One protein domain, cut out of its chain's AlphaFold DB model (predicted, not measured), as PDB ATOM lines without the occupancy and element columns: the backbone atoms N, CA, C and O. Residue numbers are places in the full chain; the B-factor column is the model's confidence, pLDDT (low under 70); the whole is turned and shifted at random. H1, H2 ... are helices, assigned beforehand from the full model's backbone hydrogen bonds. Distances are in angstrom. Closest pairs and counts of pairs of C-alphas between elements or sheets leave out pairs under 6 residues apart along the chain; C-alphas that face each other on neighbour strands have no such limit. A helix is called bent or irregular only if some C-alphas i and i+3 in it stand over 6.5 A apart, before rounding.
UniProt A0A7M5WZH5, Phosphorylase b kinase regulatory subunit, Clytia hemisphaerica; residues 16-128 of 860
ATOM      1  N   SER A  16     293.330 222.226 124.340       63.34
ATOM      2  CA  SER A  16     292.524 222.042 123.122       63.34
ATOM      3  C   SER A  16     293.145 221.045 122.138       63.34
ATOM      4  O   SER A  16     292.437 220.432 121.344       63.34
ATOM      5  N   LYS A  17     294.466 220.824 122.200       66.19
ATOM      6  CA  LYS A  17     295.145 219.809 121.382       66.19
ATOM      7  C   LYS A  17     294.896 218.391 121.904       66.19
ATOM      8  O   LYS A  17     295.129 217.449 121.146       66.19
ATOM      9  N   PHE A  18     294.461 218.233 123.155       67.81
ATOM     10  CA  PHE A  18     294.245 216.937 123.807       67.81
ATOM     11  C   PHE A  18     292.773 216.510 123.875       67.81
ATOM     12  O   PHE A  18     292.494 215.381 124.278       67.81
ATOM     13  N   GLU A  19     291.843 217.367 123.450       67.94
ATOM     14  CA  GLU A  19     290.415 217.052 123.418       67.94
ATOM     15  C   GLU A  19     290.150 215.804 122.551       67.94
ATOM     16  O   GLU A  19     290.613 215.724 121.408       67.94
ATOM     17  N   LYS A  20     289.401 214.831 123.091       70.75
ATOM     18  CA  LYS A  20     289.016 213.545 122.463       70.75
ATOM     19  C   LYS A  20     290.131 212.509 122.281       70.75
ATOM     20  O   LYS A  20     289.864 211.433 121.746       70.75
ATOM     21  N   ILE A  21     291.357 212.792 122.721       76.81
ATOM     22  CA  ILE A  21     292.490 211.849 122.698       76.81
ATOM     23  C   ILE A  21     293.031 211.575 124.107       76.81
ATOM     24  O   ILE A  21     294.222 211.324 124.298       76.81
ATOM     25  N   GLU A  22     292.156 211.645 125.109       78.06
ATOM     26  CA  GLU A  22     292.533 211.515 126.508       78.06
ATOM     27  C   GLU A  22     293.029 210.099 126.839       78.06
ATOM     28  O   GLU A  22     292.570 209.085 126.295       78.06
ATOM     29  N   CYS A  23     293.975 210.030 127.776       83.88
ATOM     30  CA  CYS A  23     294.414 208.762 128.345       83.88
ATOM     31  C   CYS A  23     293.311 208.176 129.237       83.88
ATOM     32  O   CYS A  23     292.634 208.898 129.969       83.88
ATOM     33  N   GLU A  24     293.163 206.856 129.222       86.94
ATOM     34  CA  GLU A  24     292.191 206.147 130.054       86.94
ATOM     35  C   GLU A  24     292.863 205.638 131.328       86.94
ATOM     36  O   GLU A  24     293.874 204.944 131.266       86.94
ATOM     37  N   TRP A  25     292.297 205.966 132.488       90.75
ATOM     38  CA  TRP A  25     292.886 205.641 133.786       90.75
ATOM     39  C   TRP A  25     292.045 204.574 134.503       90.75
ATOM     40  O   TRP A  25     290.920 204.872 134.922       90.75
ATOM     41  N   PRO A  26     292.576 203.353 134.732       91.62
ATOM     42  CA  PRO A  26     291.865 202.299 135.472       91.62
ATOM     43  C   PRO A  26     291.494 202.706 136.907       91.62
ATOM     44  O   PRO A  26     290.572 202.148 137.506       91.62
ATOM     45  N   LEU A  27     292.177 203.724 137.443       93.00
ATOM     46  CA  LEU A  27     291.892 204.360 138.728       93.00
ATOM     47  C   LEU A  27     290.405 204.711 138.898       93.00
ATOM     48  O   LEU A  27     289.819 204.441 139.948       93.00
ATOM     49  N   PHE A  28     289.770 205.269 137.863       93.50
ATOM     50  CA  PHE A  28     288.367 205.685 137.938       93.50
ATOM     51  C   PHE A  28     287.410 204.502 138.092       93.50
ATOM     52  O   PHE A  28     286.410 204.608 138.802       93.50
ATOM     53  N   PHE A  29     287.725 203.346 137.506       94.12
ATOM     54  CA  PHE A  29     286.930 202.135 137.713       94.12
ATOM     55  C   PHE A  29     287.075 201.596 139.137       94.12
ATOM     56  O   PHE A  29     286.089 201.117 139.694       94.12
ATOM     57  N   CYS A  30     288.248 201.738 139.762       93.81
ATOM     58  CA  CYS A  30     288.432 201.388 141.175       93.81
ATOM     59  C   CYS A  30     287.569 202.274 142.089       93.81
ATOM     60  O   CYS A  30     286.927 201.765 143.006       93.81
ATOM     61  N   TYR A  31     287.476 203.580 141.809       94.38
ATOM     62  CA  TYR A  31     286.561 204.465 142.540       94.38
ATOM     63  C   TYR A  31     285.100 204.056 142.379       94.38
ATOM     64  O   TYR A  31     284.368 203.994 143.364       94.38
ATOM     65  N   LEU A  32     284.677 203.739 141.156       94.69
ATOM     66  CA  LEU A  32     283.297 203.344 140.876       94.69
ATOM     67  C   LEU A  32     282.940 201.971 141.463       94.69
ATOM     68  O   LEU A  32     281.784 201.747 141.824       94.69
ATOM     69  N   LEU A  33     283.919 201.069 141.589       93.69
ATOM     70  CA  LEU A  33     283.782 199.812 142.322       93.69
ATOM     71  C   LEU A  33     283.526 200.080 143.811       93.69
ATOM     72  O   LEU A  33     282.542 199.587 144.357       93.69
ATOM     73  N   LEU A  34     284.378 200.890 144.448       92.81
ATOM     74  CA  LEU A  34     284.240 201.257 145.860       92.81
ATOM     75  C   LEU A  34     282.905 201.959 146.128       92.81
ATOM     76  O   LEU A  34     282.191 201.575 147.050       92.81
ATOM     77  N   ASP A  35     282.531 202.932 145.295       91.56
ATOM     78  CA  ASP A  35     281.238 203.618 145.374       91.56
ATOM     79  C   ASP A  35     280.059 202.632 145.308       91.56
ATOM     80  O   ASP A  35     279.150 202.682 146.141       91.56
ATOM     81  N   GLY A  36     280.116 201.663 144.388       90.81
ATOM     82  CA  GLY A  36     279.121 200.597 144.291       90.81
ATOM     83  C   GLY A  36     278.996 199.783 145.583       90.81
ATOM     84  O   GLY A  36     277.878 199.513 146.025       90.81
ATOM     85  N   ILE A  37     280.119 199.443 146.227       89.88
ATOM     86  CA  ILE A  37     280.130 198.699 147.497       89.88
ATOM     87  C   ILE A  37     279.493 199.530 148.617       89.88
ATOM     88  O   ILE A  37     278.613 199.044 149.330       89.88
ATOM     89  N   TYR A  38     279.885 200.799 148.762       88.12
ATOM     90  CA  TYR A  38     279.356 201.678 149.811       88.12
ATOM     91  C   TYR A  38     277.859 201.984 149.646       88.12
ATOM     92  O   TYR A  38     277.144 202.067 150.649       88.12
ATOM     93  N   ASN A  39     277.374 202.084 148.405       87.00
ATOM     94  CA  ASN A  39     275.956 202.280 148.085       87.00
ATOM     95  C   ASN A  39     275.141 200.976 148.071       87.00
ATOM     96  O   ASN A  39     273.935 201.019 147.834       87.00
ATOM     97  N   LYS A  40     275.770 199.819 148.333       88.00
ATOM     98  CA  LYS A  40     275.153 198.483 148.231       88.00
ATOM     99  C   LYS A  40     274.533 198.210 146.851       88.00
ATOM    100  O   LYS A  40     273.503 197.549 146.741       88.00
ATOM    101  N   ASN A  41     275.151 198.734 145.793       92.38
ATOM    102  CA  ASN A  41     274.722 198.542 144.414       92.38
ATOM    103  C   ASN A  41     275.496 197.384 143.767       92.38
ATOM    104  O   ASN A  41     276.524 197.586 143.118       92.38
ATOM    105  N   GLU A  42     274.992 196.161 143.924       91.75
ATOM    106  CA  GLU A  42     275.650 194.941 143.430       91.75
ATOM    107  C   GLU A  42     275.874 194.948 141.908       91.75
ATOM    108  O   GLU A  42     276.923 194.515 141.430       91.75
ATOM    109  N   ALA A  43     274.940 195.514 141.133       94.00
ATOM    110  CA  ALA A  43     275.061 195.596 139.677       94.00
ATOM    111  C   ALA A  43     276.251 196.471 139.241       94.00
ATOM    112  O   ALA A  43     276.944 196.158 138.269       94.00
ATOM    113  N   GLN A  44     276.500 197.563 139.969       93.94
ATOM    114  CA  GLN A  44     277.637 198.450 139.738       93.94
ATOM    115  C   GLN A  44     278.960 197.764 140.083       93.94
ATOM    116  O   GLN A  44     279.899 197.812 139.287       93.94
ATOM    117  N   VAL A  45     279.008 197.091 141.236       92.81
ATOM    118  CA  VAL A  45     280.189 196.347 141.699       92.81
ATOM    119  C   VAL A  45     280.595 195.288 140.681       92.81
ATOM    120  O   VAL A  45     281.760 195.212 140.288       92.81
ATOM    121  N   GLU A  46     279.632 194.514 140.190       93.38
ATOM    122  CA  GLU A  46     279.879 193.459 139.212       93.38
ATOM    123  C   GLU A  46     280.335 194.018 137.855       93.38
ATOM    124  O   GLU A  46     281.296 193.523 137.261       93.38
ATOM    125  N   LYS A  47     279.701 195.097 137.375       95.00
ATOM    126  CA  LYS A  47     280.087 195.759 136.121       95.00
ATOM    127  C   LYS A  47     281.545 196.219 136.154       95.00
ATOM    128  O   LYS A  47     282.293 195.922 135.223       95.00
ATOM    129  N   TYR A  48     281.944 196.950 137.197       94.31
ATOM    130  CA  TYR A  48     283.296 197.506 137.281       94.31
ATOM    131  C   TYR A  48     284.350 196.460 137.649       94.31
ATOM    132  O   TYR A  48     285.468 196.568 137.153       94.31
ATOM    133  N   SER A  49     283.991 195.405 138.391       91.94
ATOM    134  CA  SER A  49     284.871 194.240 138.592       91.94
ATOM    135  C   SER A  49     285.274 193.620 137.249       91.94
ATOM    136  O   SER A  49     286.460 193.518 136.952       91.94
ATOM    137  N   ARG A  50     284.299 193.316 136.378       93.06
ATOM    138  CA  ARG A  50     284.566 192.721 135.054       93.06
ATOM    139  C   ARG A  50     285.368 193.632 134.132       93.06
ATOM    140  O   ARG A  50     286.128 193.152 133.296       93.06
ATOM    141  N   LEU A  51     285.158 194.947 134.220       92.50
ATOM    142  CA  LEU A  51     285.936 195.907 133.433       92.50
ATOM    143  C   LEU A  51     287.385 195.973 133.920       92.50
ATOM    144  O   LEU A  51     288.282 195.977 133.088       92.50
ATOM    145  N   LEU A  52     287.611 195.973 135.236       91.50
ATOM    146  CA  LEU A  52     288.951 195.960 135.821       91.50
ATOM    147  C   LEU A  52     289.703 194.668 135.499       91.50
ATOM    148  O   LEU A  52     290.866 194.745 135.130       91.50
ATOM    149  N   GLU A  53     289.034 193.512 135.538       89.38
ATOM    150  CA  GLU A  53     289.622 192.214 135.168       89.38
ATOM    151  C   GLU A  53     290.221 192.214 133.754       89.38
ATOM    152  O   GLU A  53     291.277 191.629 133.530       89.38
ATOM    153  N   ARG A  54     289.593 192.918 132.803       88.38
ATOM    154  CA  ARG A  54     290.098 193.050 131.422       88.38
ATOM    155  C   ARG A  54     291.344 193.928 131.304       88.38
ATOM    156  O   ARG A  54     292.012 193.875 130.278       88.38
ATOM    157  N   LEU A  55     291.612 194.759 132.309       88.56
ATOM    158  CA  LEU A  55     292.728 195.705 132.338       88.56
ATOM    159  C   LEU A  55     293.913 195.192 133.167       88.56
ATOM    160  O   LEU A  55     294.940 195.868 133.226       88.56
ATOM    161  N   LEU A  56     293.778 194.031 133.819       87.94
ATOM    162  CA  LEU A  56     294.842 193.430 134.618       87.94
ATOM    163  C   LEU A  56     295.971 192.919 133.725       87.94
ATOM    164  O   LEU A  56     295.746 192.211 132.744       87.94
ATOM    165  N   ILE A  57     297.200 193.229 134.126       85.88
ATOM    166  CA  ILE A  57     298.421 192.736 133.496       85.88
ATOM    167  C   ILE A  57     299.019 191.689 134.424       85.88
ATOM    168  O   ILE A  57     299.275 191.963 135.596       85.88
ATOM    169  N   GLN A  58     299.216 190.481 133.908       85.31
ATOM    170  CA  GLN A  58     299.806 189.382 134.662       85.31
ATOM    171  C   GLN A  58     301.332 189.428 134.534       85.31
ATOM    172  O   GLN A  58     301.856 189.434 133.420       85.31
ATOM    173  N   THR A  59     302.045 189.463 135.661       82.69
ATOM    174  CA  THR A  59     303.509 189.322 135.682       82.69
ATOM    175  C   THR A  59     303.933 187.864 135.517       82.69
ATOM    176  O   THR A  59     303.132 186.947 135.700       82.69
ATOM    177  N   GLU A  60     305.214 187.639 135.210       77.75
ATOM    178  CA  GLU A  60     305.811 186.295 135.112       77.75
ATOM    179  C   GLU A  60     305.631 185.475 136.404       77.75
ATOM    180  O   GLU A  60     305.445 184.261 136.348       77.75
ATOM    181  N   ASP A  61     305.565 186.152 137.556       78.31
ATOM    182  CA  ASP A  61     305.321 185.559 138.877       78.31
ATOM    183  C   ASP A  61     303.833 185.270 139.171       78.31
ATOM    184  O   ASP A  61     303.477 184.840 140.268       78.31
ATOM    185  N   GLY A  62     302.933 185.530 138.216       82.06
ATOM    186  CA  GLY A  62     301.494 185.295 138.356       82.06
ATOM    187  C   GLY A  62     300.736 186.353 139.164       82.06
ATOM    188  O   GLY A  62     299.599 186.108 139.564       82.06
ATOM    189  N   VAL A  63     301.328 187.529 139.403       84.50
ATOM    190  CA  VAL A  63     300.679 188.638 140.119       84.50
ATOM    191  C   VAL A  63     299.936 189.534 139.129       84.50
ATOM    192  O   VAL A  63     300.470 189.895 138.082       84.50
ATOM    193  N   TYR A  64     298.706 189.925 139.469       87.56
ATOM    194  CA  TYR A  64     297.908 190.850 138.665       87.56
ATOM    195  C   TYR A  64     298.147 192.304 139.073       87.56
ATOM    196  O   TYR A  64     297.913 192.689 140.223       87.56
ATOM    197  N   LEU A  65     298.573 193.118 138.112       89.56
ATOM    198  CA  LEU A  65     298.901 194.526 138.302       89.56
ATOM    199  C   LEU A  65     298.034 195.419 137.412       89.56
ATOM    200  O   LEU A  65     297.757 195.086 136.260       89.56
ATOM    201  N   LEU A  66     297.643 196.576 137.945       89.81
ATOM    202  CA  LEU A  66     296.981 197.631 137.187       89.81
ATOM    203  C   LEU A  66     297.975 198.730 136.788       89.81
ATOM    204  O   LEU A  66     298.739 199.210 137.639       89.81
ATOM    205  N   PRO A  67     297.952 199.164 135.517       90.25
ATOM    206  CA  PRO A  67     298.768 200.276 135.064       90.25
ATOM    207  C   PRO A  67     298.194 201.623 135.510       90.25
ATOM    208  O   PRO A  67     297.030 201.733 135.911       90.25
ATOM    209  N   GLU A  68     299.016 202.663 135.409       89.62
ATOM    210  CA  GLU A  68     298.585 204.048 135.629       89.62
ATOM    211  C   GLU A  68     297.525 204.472 134.609       89.62
ATOM    212  O   GLU A  68     296.459 204.968 134.979       89.62
ATOM    213  N   LEU A  69     297.805 204.222 133.330       89.62
ATOM    214  CA  LEU A  69     296.987 204.678 132.215       89.62
ATOM    215  C   LEU A  69     297.156 203.810 130.965       89.62
ATOM    216  O   LEU A  69     298.146 203.093 130.800       89.62
ATOM    217  N   PHE A  70     296.202 203.963 130.053       88.31
ATOM    218  CA  PHE A  70     296.242 203.483 128.680       88.31
ATOM    219  C   PHE A  70     296.220 204.679 127.718       88.31
ATOM    220  O   PHE A  70     295.376 205.567 127.846       88.31
ATOM    221  N   TYR A  71     297.141 204.712 126.752       87.06
ATOM    222  CA  TYR A  71     297.334 205.842 125.835       87.06
ATOM    223  C   TYR A  71     297.255 205.423 124.362       87.06
ATOM    224  O   TYR A  71     297.526 204.276 124.008       87.06
ATOM    225  N   VAL A  72     296.913 206.367 123.482       86.44
ATOM    226  CA  VAL A  72     296.942 206.157 122.026       86.44
ATOM    227  C   VAL A  72     298.358 206.446 121.494       86.44
ATOM    228  O   VAL A  72     298.919 207.500 121.811       86.44
ATOM    229  N   PRO A  73     298.972 205.542 120.703       85.12
ATOM    230  CA  PRO A  73     300.287 205.775 120.099       85.12
ATOM    231  C   PRO A  73     300.321 207.026 119.214       85.12
ATOM    232  O   PRO A  73     299.342 207.324 118.534       85.12
ATOM    233  N   LEU A  74     301.470 207.715 119.165       81.94
ATOM    234  CA  LEU A  74     301.638 208.977 118.422       81.94
ATOM    235  C   LEU A  74     301.224 208.864 116.945       81.94
ATOM    236  O   LEU A  74     300.568 209.757 116.424       81.94
ATOM    237  N   GLU A  75     301.544 207.740 116.304       84.81
ATOM    238  CA  GLU A  75     301.238 207.462 114.892       84.81
ATOM    239  C   GLU A  75     299.734 207.351 114.596       84.81
ATOM    240  O   GLU A  75     299.319 207.450 113.446       84.81
ATOM    241  N   LYS A  76     298.912 207.124 115.627       83.56
ATOM    242  CA  LYS A  76     297.467 206.879 115.511       83.56
ATOM    243  C   LYS A  76     296.620 208.035 116.043       83.56
ATOM    244  O   LYS A  76     295.398 207.923 116.083       83.56
ATOM    245  N   LEU A  77     297.247 209.140 116.456       80.88
ATOM    246  CA  LEU A  77     296.539 210.278 117.049       80.88
ATOM    247  C   LEU A  77     295.616 210.987 116.059       80.88
ATOM    248  O   LEU A  77     294.505 211.346 116.433       80.88
ATOM    249  N   ASP A  78     296.052 211.169 114.813       80.56
ATOM    250  CA  ASP A  78     295.242 211.864 113.807       80.56
ATOM    251  C   ASP A  78     293.980 211.060 113.455       80.56
ATOM    252  O   ASP A  78     292.893 211.623 113.377       80.56
ATOM    253  N   ALA A  79     294.092 209.728 113.389       81.75
ATOM    254  CA  ALA A  79     292.953 208.834 113.175       81.75
ATOM    255  C   ALA A  79     291.967 208.818 114.364       81.75
ATOM    256  O   ALA A  79     290.756 208.807 114.158       81.75
ATOM    257  N   GLU A  80     292.457 208.855 115.610       82.56
ATOM    258  CA  GLU A  80     291.594 208.956 116.803       82.56
ATOM    259  C   GLU A  80     290.883 210.323 116.886       82.56
ATOM    260  O   GLU A  80     289.768 210.409 117.395       82.56
ATOM    261  N   ARG A  81     291.501 211.397 116.373       80.00
ATOM    262  CA  ARG A  81     290.886 212.736 116.334       80.00
ATOM    263  C   ARG A  81     289.723 212.827 115.354       80.00
ATOM    264  O   ARG A  81     288.752 213.527 115.646       80.00
ATOM    265  N   GLU A  82     289.829 212.161 114.207       83.06
ATOM    266  CA  GLU A  82     288.752 212.105 113.215       83.06
ATOM    267  C   GLU A  82     287.571 211.264 113.722       83.06
ATOM    268  O   GLU A  82     286.425 211.713 113.650       83.06
ATOM    269  N   GLU A  83     287.847 210.087 114.301       83.06
ATOM    270  CA  GLU A  83     286.834 209.190 114.864       83.06
ATOM    271  C   GLU A  83     287.222 208.719 116.284       83.06
ATOM    272  O   GLU A  83     288.022 207.785 116.439       83.06
ATOM    273  N   PRO A  84     286.658 209.342 117.343       81.88
ATOM    274  CA  PRO A  84     286.999 209.027 118.730       81.88
ATOM    275  C   PRO A  84     286.702 207.571 119.110       81.88
ATOM    276  O   PRO A  84     285.632 207.048 118.796       81.88
ATOM    277  N   ARG A  85     287.600 206.951 119.887       79.81
ATOM    278  CA  ARG A  85     287.565 205.540 120.332       79.81
ATOM    279  C   ARG A  85     287.732 204.503 119.216       79.81
ATOM    280  O   ARG A  85     287.387 203.338 119.425       79.81
ATOM    281  N   SER A  86     288.269 204.889 118.062       85.12
ATOM    282  CA  SER A  86     288.555 203.961 116.960       85.12
ATOM    283  C   SER A  86     289.865 203.191 117.165       85.12
ATOM    284  O   SER A  86     289.999 202.057 116.697       85.12
ATOM    285  N   GLN A  87     290.835 203.773 117.877       86.19
ATOM    286  CA  GLN A  87     292.186 203.231 118.000       86.19
ATOM    287  C   GLN A  87     292.399 202.412 119.278       86.19
ATOM    288  O   GLN A  87     291.917 202.733 120.367       86.19
ATOM    289  N   GLN A  88     293.208 201.353 119.158       83.50
ATOM    290  CA  GLN A  88     293.644 200.547 120.298       83.50
ATOM    291  C   GLN A  88     294.625 201.336 121.173       83.50
ATOM    292  O   GLN A  88     295.660 201.806 120.694       83.50
ATOM    293  N   ARG A  89     294.320 201.423 122.470       86.38
ATOM    294  CA  ARG A  89     295.184 202.040 123.479       86.38
ATOM    295  C   ARG A  89     296.190 201.027 124.024       86.38
ATOM    296  O   ARG A  89     295.852 199.865 124.248       86.38
ATOM    297  N   LEU A  90     297.425 201.471 124.220       86.25
ATOM    298  CA  LEU A  90     298.514 200.681 124.790       86.25
ATOM    299  C   LEU A  90     298.705 201.023 126.265       86.25
ATOM    300  O   LEU A  90     298.411 202.135 126.701       86.25
ATOM    301  N   CYS A  91     299.203 200.055 127.025       85.81
ATOM    302  CA  CYS A  91     299.531 200.237 128.431       85.81
ATOM    303  C   CYS A  91     300.713 201.204 128.607       85.81
ATOM    304  O   CYS A  91     301.703 201.104 127.884       85.81
ATOM    305  N   GLY A  92     300.611 202.113 129.581       84.19
ATOM    306  CA  GLY A  92     301.723 202.947 130.044       84.19
ATOM    307  C   GLY A  92     302.847 202.149 130.714       84.19
ATOM    308  O   GLY A  92     302.642 201.027 131.169       84.19
ATOM    309  N   ASP A  93     304.030 202.758 130.816       81.81
ATOM    310  CA  ASP A  93     305.232 202.110 131.371       81.81
ATOM    311  C   ASP A  93     305.162 201.910 132.901       81.81
ATOM    312  O   ASP A  93     305.877 201.084 133.470       81.81
ATOM    313  N   HIS A  94     304.300 202.662 133.591       82.69
ATOM    314  CA  HIS A  94     304.168 202.632 135.048       82.69
ATOM    315  C   HIS A  94     303.208 201.529 135.512       82.69
ATOM    316  O   HIS A  94     302.008 201.749 135.704       82.69
ATOM    317  N   VAL A  95     303.770 200.330 135.711       85.31
ATOM    318  CA  VAL A  95     303.065 199.143 136.214       85.31
ATOM    319  C   VAL A  95     303.859 198.512 137.374       85.31
ATOM    320  O   VAL A  95     305.001 198.109 137.164       85.31
ATOM    321  N   PRO A  96     303.296 198.401 138.595       86.50
ATOM    322  CA  PRO A  96     301.964 198.851 138.987       86.50
ATOM    323  C   PRO A  96     301.920 200.350 139.293       86.50
ATOM    324  O   PRO A  96     302.852 200.920 139.863       86.50
ATOM    325  N   HIS A  97     300.766 200.964 139.049       90.94
ATOM    326  CA  HIS A  97     300.459 202.250 139.658       90.94
ATOM    327  C   HIS A  97     299.965 202.030 141.089       90.94
ATOM    328  O   HIS A  97     298.839 201.578 141.304       90.94
ATOM    329  N   LEU A  98     300.809 202.337 142.081       90.62
ATOM    330  CA  LEU A  98     300.554 202.036 143.499       90.62
ATOM    331  C   LEU A  98     299.200 202.557 144.004       90.62
ATOM    332  O   LEU A  98     298.517 201.875 144.771       90.62
ATOM    333  N   TRP A  99     298.777 203.742 143.561       91.88
ATOM    334  CA  TRP A  99     297.489 204.311 143.960       91.88
ATOM    335  C   TRP A  99     296.309 203.510 143.397       91.88
ATOM    336  O   TRP A  99     295.438 203.089 144.156       91.88
ATOM    337  N   THR A 100     296.309 203.208 142.097       91.94
ATOM    338  CA  THR A 100     295.278 202.346 141.492       91.94
ATOM    339  C   THR A 100     295.286 200.955 142.125       91.94
ATOM    340  O   THR A 100     294.234 200.443 142.503       91.94
ATOM    341  N   GLN A 101     296.469 200.357 142.294       92.56
ATOM    342  CA  GLN A 101     296.617 199.006 142.834       92.56
ATOM    343  C   GLN A 101     296.108 198.906 144.278       92.56
ATOM    344  O   GLN A 101     295.411 197.952 144.620       92.56
ATOM    345  N   SER A 102     296.418 199.890 145.127       93.94
ATOM    346  CA  SER A 102     295.948 199.908 146.518       93.94
ATOM    347  C   SER A 102     294.424 200.011 146.616       93.94
ATOM    348  O   SER A 102     293.817 199.273 147.392       93.94
ATOM    349  N   LEU A 103     293.785 200.852 145.792       93.31
ATOM    350  CA  LEU A 103     292.324 200.958 145.739       93.31
ATOM    351  C   LEU A 103     291.665 199.696 145.174       93.31
ATOM    352  O   LEU A 103     290.596 199.311 145.642       93.31
ATOM    353  N   PHE A 104     292.300 199.039 144.204       92.81
ATOM    354  CA  PHE A 104     291.832 197.763 143.673       92.81
ATOM    355  C   PHE A 104     291.843 196.667 144.742       92.81
ATOM    356  O   PHE A 104     290.814 196.032 144.972       92.81
ATOM    357  N   ILE A 105     292.963 196.501 145.457       92.81
ATOM    358  CA  ILE A 105     293.076 195.545 146.570       92.81
ATOM    359  C   ILE A 105     292.036 195.858 147.651       92.81
ATOM    360  O   ILE A 105     291.345 194.957 148.119       92.81
ATOM    361  N   LEU A 106     291.874 197.135 148.014       93.75
ATOM    362  CA  LEU A 106     290.857 197.567 148.973       93.75
ATOM    363  C   LEU A 106     289.440 197.193 148.514       93.75
ATOM    364  O   LEU A 106     288.645 196.694 149.309       93.75
ATOM    365  N   GLY A 107     289.133 197.411 147.234       92.69
ATOM    366  CA  GLY A 107     287.857 197.045 146.627       92.69
ATOM    367  C   GLY A 107     287.591 195.542 146.670       92.69
ATOM    368  O   GLY A 107     286.475 195.147 146.997       92.69
ATOM    369  N   LEU A 108     288.606 194.710 146.416       91.75
ATOM    370  CA  LEU A 108     288.500 193.250 146.532       91.75
ATOM    371  C   LEU A 108     288.266 192.806 147.982       91.75
ATOM    372  O   LEU A 108     287.336 192.051 148.241       91.75
ATOM    373  N   LEU A 109     289.037 193.333 148.940       94.44
ATOM    374  CA  LEU A 109     288.870 193.010 150.363       94.44
ATOM    375  C   LEU A 109     287.473 193.367 150.884       94.44
ATOM    376  O   LEU A 109     286.899 192.628 151.684       94.44
ATOM    377  N   LEU A 110     286.922 194.493 150.427       92.25
ATOM    378  CA  LEU A 110     285.564 194.917 150.760       92.25
ATOM    379  C   LEU A 110     284.494 194.071 150.058       92.25
ATOM    380  O   LEU A 110     283.479 193.750 150.674       92.25
ATOM    381  N   LYS A 111     284.704 193.714 148.784       89.94
ATOM    382  CA  LYS A 111     283.792 192.871 147.995       89.94
ATOM    383  C   LYS A 111     283.675 191.469 148.593       89.94
ATOM    384  O   LYS A 111     282.566 190.962 148.730       89.94
ATOM    385  N   ASP A 112     284.805 190.887 148.985       90.88
ATOM    386  CA  ASP A 112     284.885 189.531 149.537       90.88
ATOM    387  C   ASP A 112     284.569 189.484 151.045       90.88
ATOM    388  O   ASP A 112     284.480 188.411 151.637       90.88
ATOM    389  N   GLY A 113     284.372 190.646 151.681       89.56
ATOM    390  CA  GLY A 113     283.961 190.758 153.083       89.56
ATOM    391  C   GLY A 113     285.081 190.559 154.108       89.56
ATOM    392  O   GLY A 113     284.789 190.389 155.290       89.56
ATOM    393  N   PHE A 114     286.351 190.606 153.692       93.44
ATOM    394  CA  PHE A 114     287.501 190.585 154.606       93.44
ATOM    395  C   PHE A 114     287.637 191.877 155.417       93.44
ATOM    396  O   PHE A 114     288.202 191.854 156.507       93.44
ATOM    397  N   VAL A 115     287.126 192.990 154.887       92.69
ATOM    398  CA  VAL A 115     287.059 194.289 155.567       92.69
ATOM    399  C   VAL A 115     285.610 194.757 155.567       92.69
ATOM    400  O   VAL A 115     284.934 194.718 154.539       92.69
ATOM    401  N   ALA A 116     285.119 195.236 156.709       88.44
ATOM    402  CA  ALA A 116     283.797 195.844 156.780       88.44
ATOM    403  C   ALA A 116     283.854 197.332 156.400       88.44
ATOM    404  O   ALA A 116     284.737 198.073 156.825       88.44
ATOM    405  N   ALA A 117     282.835 197.836 155.697       84.88
ATOM    406  CA  ALA A 117     282.748 199.259 155.341       84.88
ATOM    407  C   ALA A 117     282.752 200.211 156.561       84.88
ATOM    408  O   ALA A 117     283.040 201.397 156.426       84.88
ATOM    409  N   GLY A 118     282.389 199.725 157.755       82.44
ATOM    410  CA  GLY A 118     282.459 200.499 159.001       82.44
ATOM    411  C   GLY A 118     283.877 200.672 159.558       82.44
ATOM    412  O   GLY A 118     284.102 201.594 160.328       82.44
ATOM    413  N   GLU A 119     284.832 199.831 159.158       87.25
ATOM    414  CA  GLU A 119     286.232 199.939 159.593       87.25
ATOM    415  C   GLU A 119     286.968 201.050 158.837       87.25
ATOM    416  O   GLU A 119     287.805 201.746 159.408       87.25
ATOM    417  N   LEU A 120     286.604 201.264 157.570       87.81
ATOM    418  CA  LEU A 120     287.132 202.347 156.735       87.81
ATOM    419  C   LEU A 120     286.366 203.668 156.911       87.81
ATOM    420  O   LEU A 120     286.949 204.741 156.768       87.81
ATOM    421  N   ASP A 121     285.073 203.603 157.247       82.75
ATOM    422  CA  ASP A 121     284.239 204.763 157.593       82.75
ATOM    423  C   ASP A 121     283.686 204.637 159.028       82.75
ATOM    424  O   ASP A 121     282.479 204.441 159.217       82.75
ATOM    425  N   PRO A 122     284.542 204.771 160.065       77.56
ATOM    426  CA  PRO A 122     284.129 204.625 161.467       77.56
ATOM    427  C   PRO A 122     283.170 205.731 161.919       77.56
ATOM    428  O   PRO A 122     282.399 205.567 162.862       77.56
ATOM    429  N   LEU A 123     283.200 206.873 161.229       70.38
ATOM    430  CA  LEU A 123     282.336 208.019 161.492       70.38
ATOM    431  C   LEU A 123     281.011 207.948 160.726       70.38
ATOM    432  O   LEU A 123     280.196 208.861 160.866       70.38
ATOM    433  N   ASN A 124     280.787 206.892 159.933       73.38
ATOM    434  CA  ASN A 124     279.571 206.697 159.147       73.38
ATOM    435  C   ASN A 124     279.219 207.927 158.286       73.38
ATOM    436  O   ASN A 124     278.044 208.275 158.114       73.38
ATOM    437  N   ARG A 125     280.241 208.604 157.743       73.31
ATOM    438  CA  ARG A 125     280.088 209.822 156.935       73.31
ATOM    439  C   ARG A 125     279.216 209.580 155.709       73.31
ATOM    440  O   ARG A 125     278.526 210.502 155.284       73.31
ATOM    441  N   ARG A 126     279.154 208.349 155.195       72.56
ATOM    442  CA  ARG A 126     278.272 207.985 154.073       72.56
ATOM    443  C   ARG A 126     276.779 208.210 154.336       72.56
ATOM    444  O   ARG A 126     276.034 208.492 153.409       72.56
ATOM    445  N   TYR A 127     276.326 208.132 155.589       69.69
ATOM    446  CA  TYR A 127     274.913 208.346 155.938       69.69
ATOM    447  C   TYR A 127     274.588 209.809 156.257       69.69
ATOM    448  O   TYR A 127     273.443 210.146 156.554       69.69
ATOM    449  N   VAL A 128     275.579 210.700 156.198       62.88
ATOM    450  CA  VAL A 128     275.414 212.128 156.498       62.88
ATOM    451  C   VAL A 128     274.582 212.853 155.429       62.88
ATOM    452  O   VAL A 128     274.027 213.915 155.708       62.88
TER     453      VAL A 128
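What this domain is: This is residues 16 to 128 of the 860 residues of the protein "Phosphorylase b kinase regulatory subunit" of Clytia hemisphaerica (UniProt A0A7M5WZH5). Three helices, H1, H2 and H4, pack side by side at small angles, H1 against both others, while the irregular H3 lies far off at one end of a loose frame, reached by long links without named elements. The small helices H5 and H6 lie at the opposite end. The printed part has 113 residues with six named helices, in the order H1 to H6, and no named strand; it is all helix, though under half of its residues, 56, are in named elements. It is loose, with a radius of gyration of the C-alphas of 16.6 A and spans of 49 by 38 by 22 A.

Where its parts are: H1, residues 26 to 38, begins at C-alpha 26 (291.865, 202.299, 135.472) and is 19.0 A long. H2 is residues 42 to 53, 16.5 A. H3 is residues 74 to 82, 14.2 A, and is irregular: C-alphas 75 and 78 are 7.5 A apart. H4 is residues 98 to 111, 19.6 A. H5 is residues 117 to 120, and H6, residues 125 to 128, ends at C-alpha 128 (275.414, 212.128, 156.498).

How they stand to each other: H1 and H2 form a helical hairpin and touch, closest at the C-alphas of Leu 33 and Val 45, 5.0 A, at a shallow tilt of 24 degrees, opposite ways. H1 touches H4 at the C-alphas of Leu 27 and Thr 100, 4.8 A, at a shallow tilt of 28 degrees, the same way. H2 and H4 are near each other. H3 is apart from H1, H2 and H4. H5 is close to H4 but not clearly touching, with C-alphas 110 and 117 6.9 A apart. Every O i to N i+4 pair is within hydrogen-bond range in H1, H2 and H4, and 3 of 5 in H3; H5 and H6 are too short for such a pair.

The domain as a whole: The C-alphas of Glu 75 and Leu 123, the two farthest apart, are 50.3 A apart. The printed part has no cut. The links H2 to H3 and H3 to H4 are long; residues 70 to 71 and 90 to 91 in them pair antiparallel. The pLDDT is under 70 at residues 16 to 19 and 127 to 128.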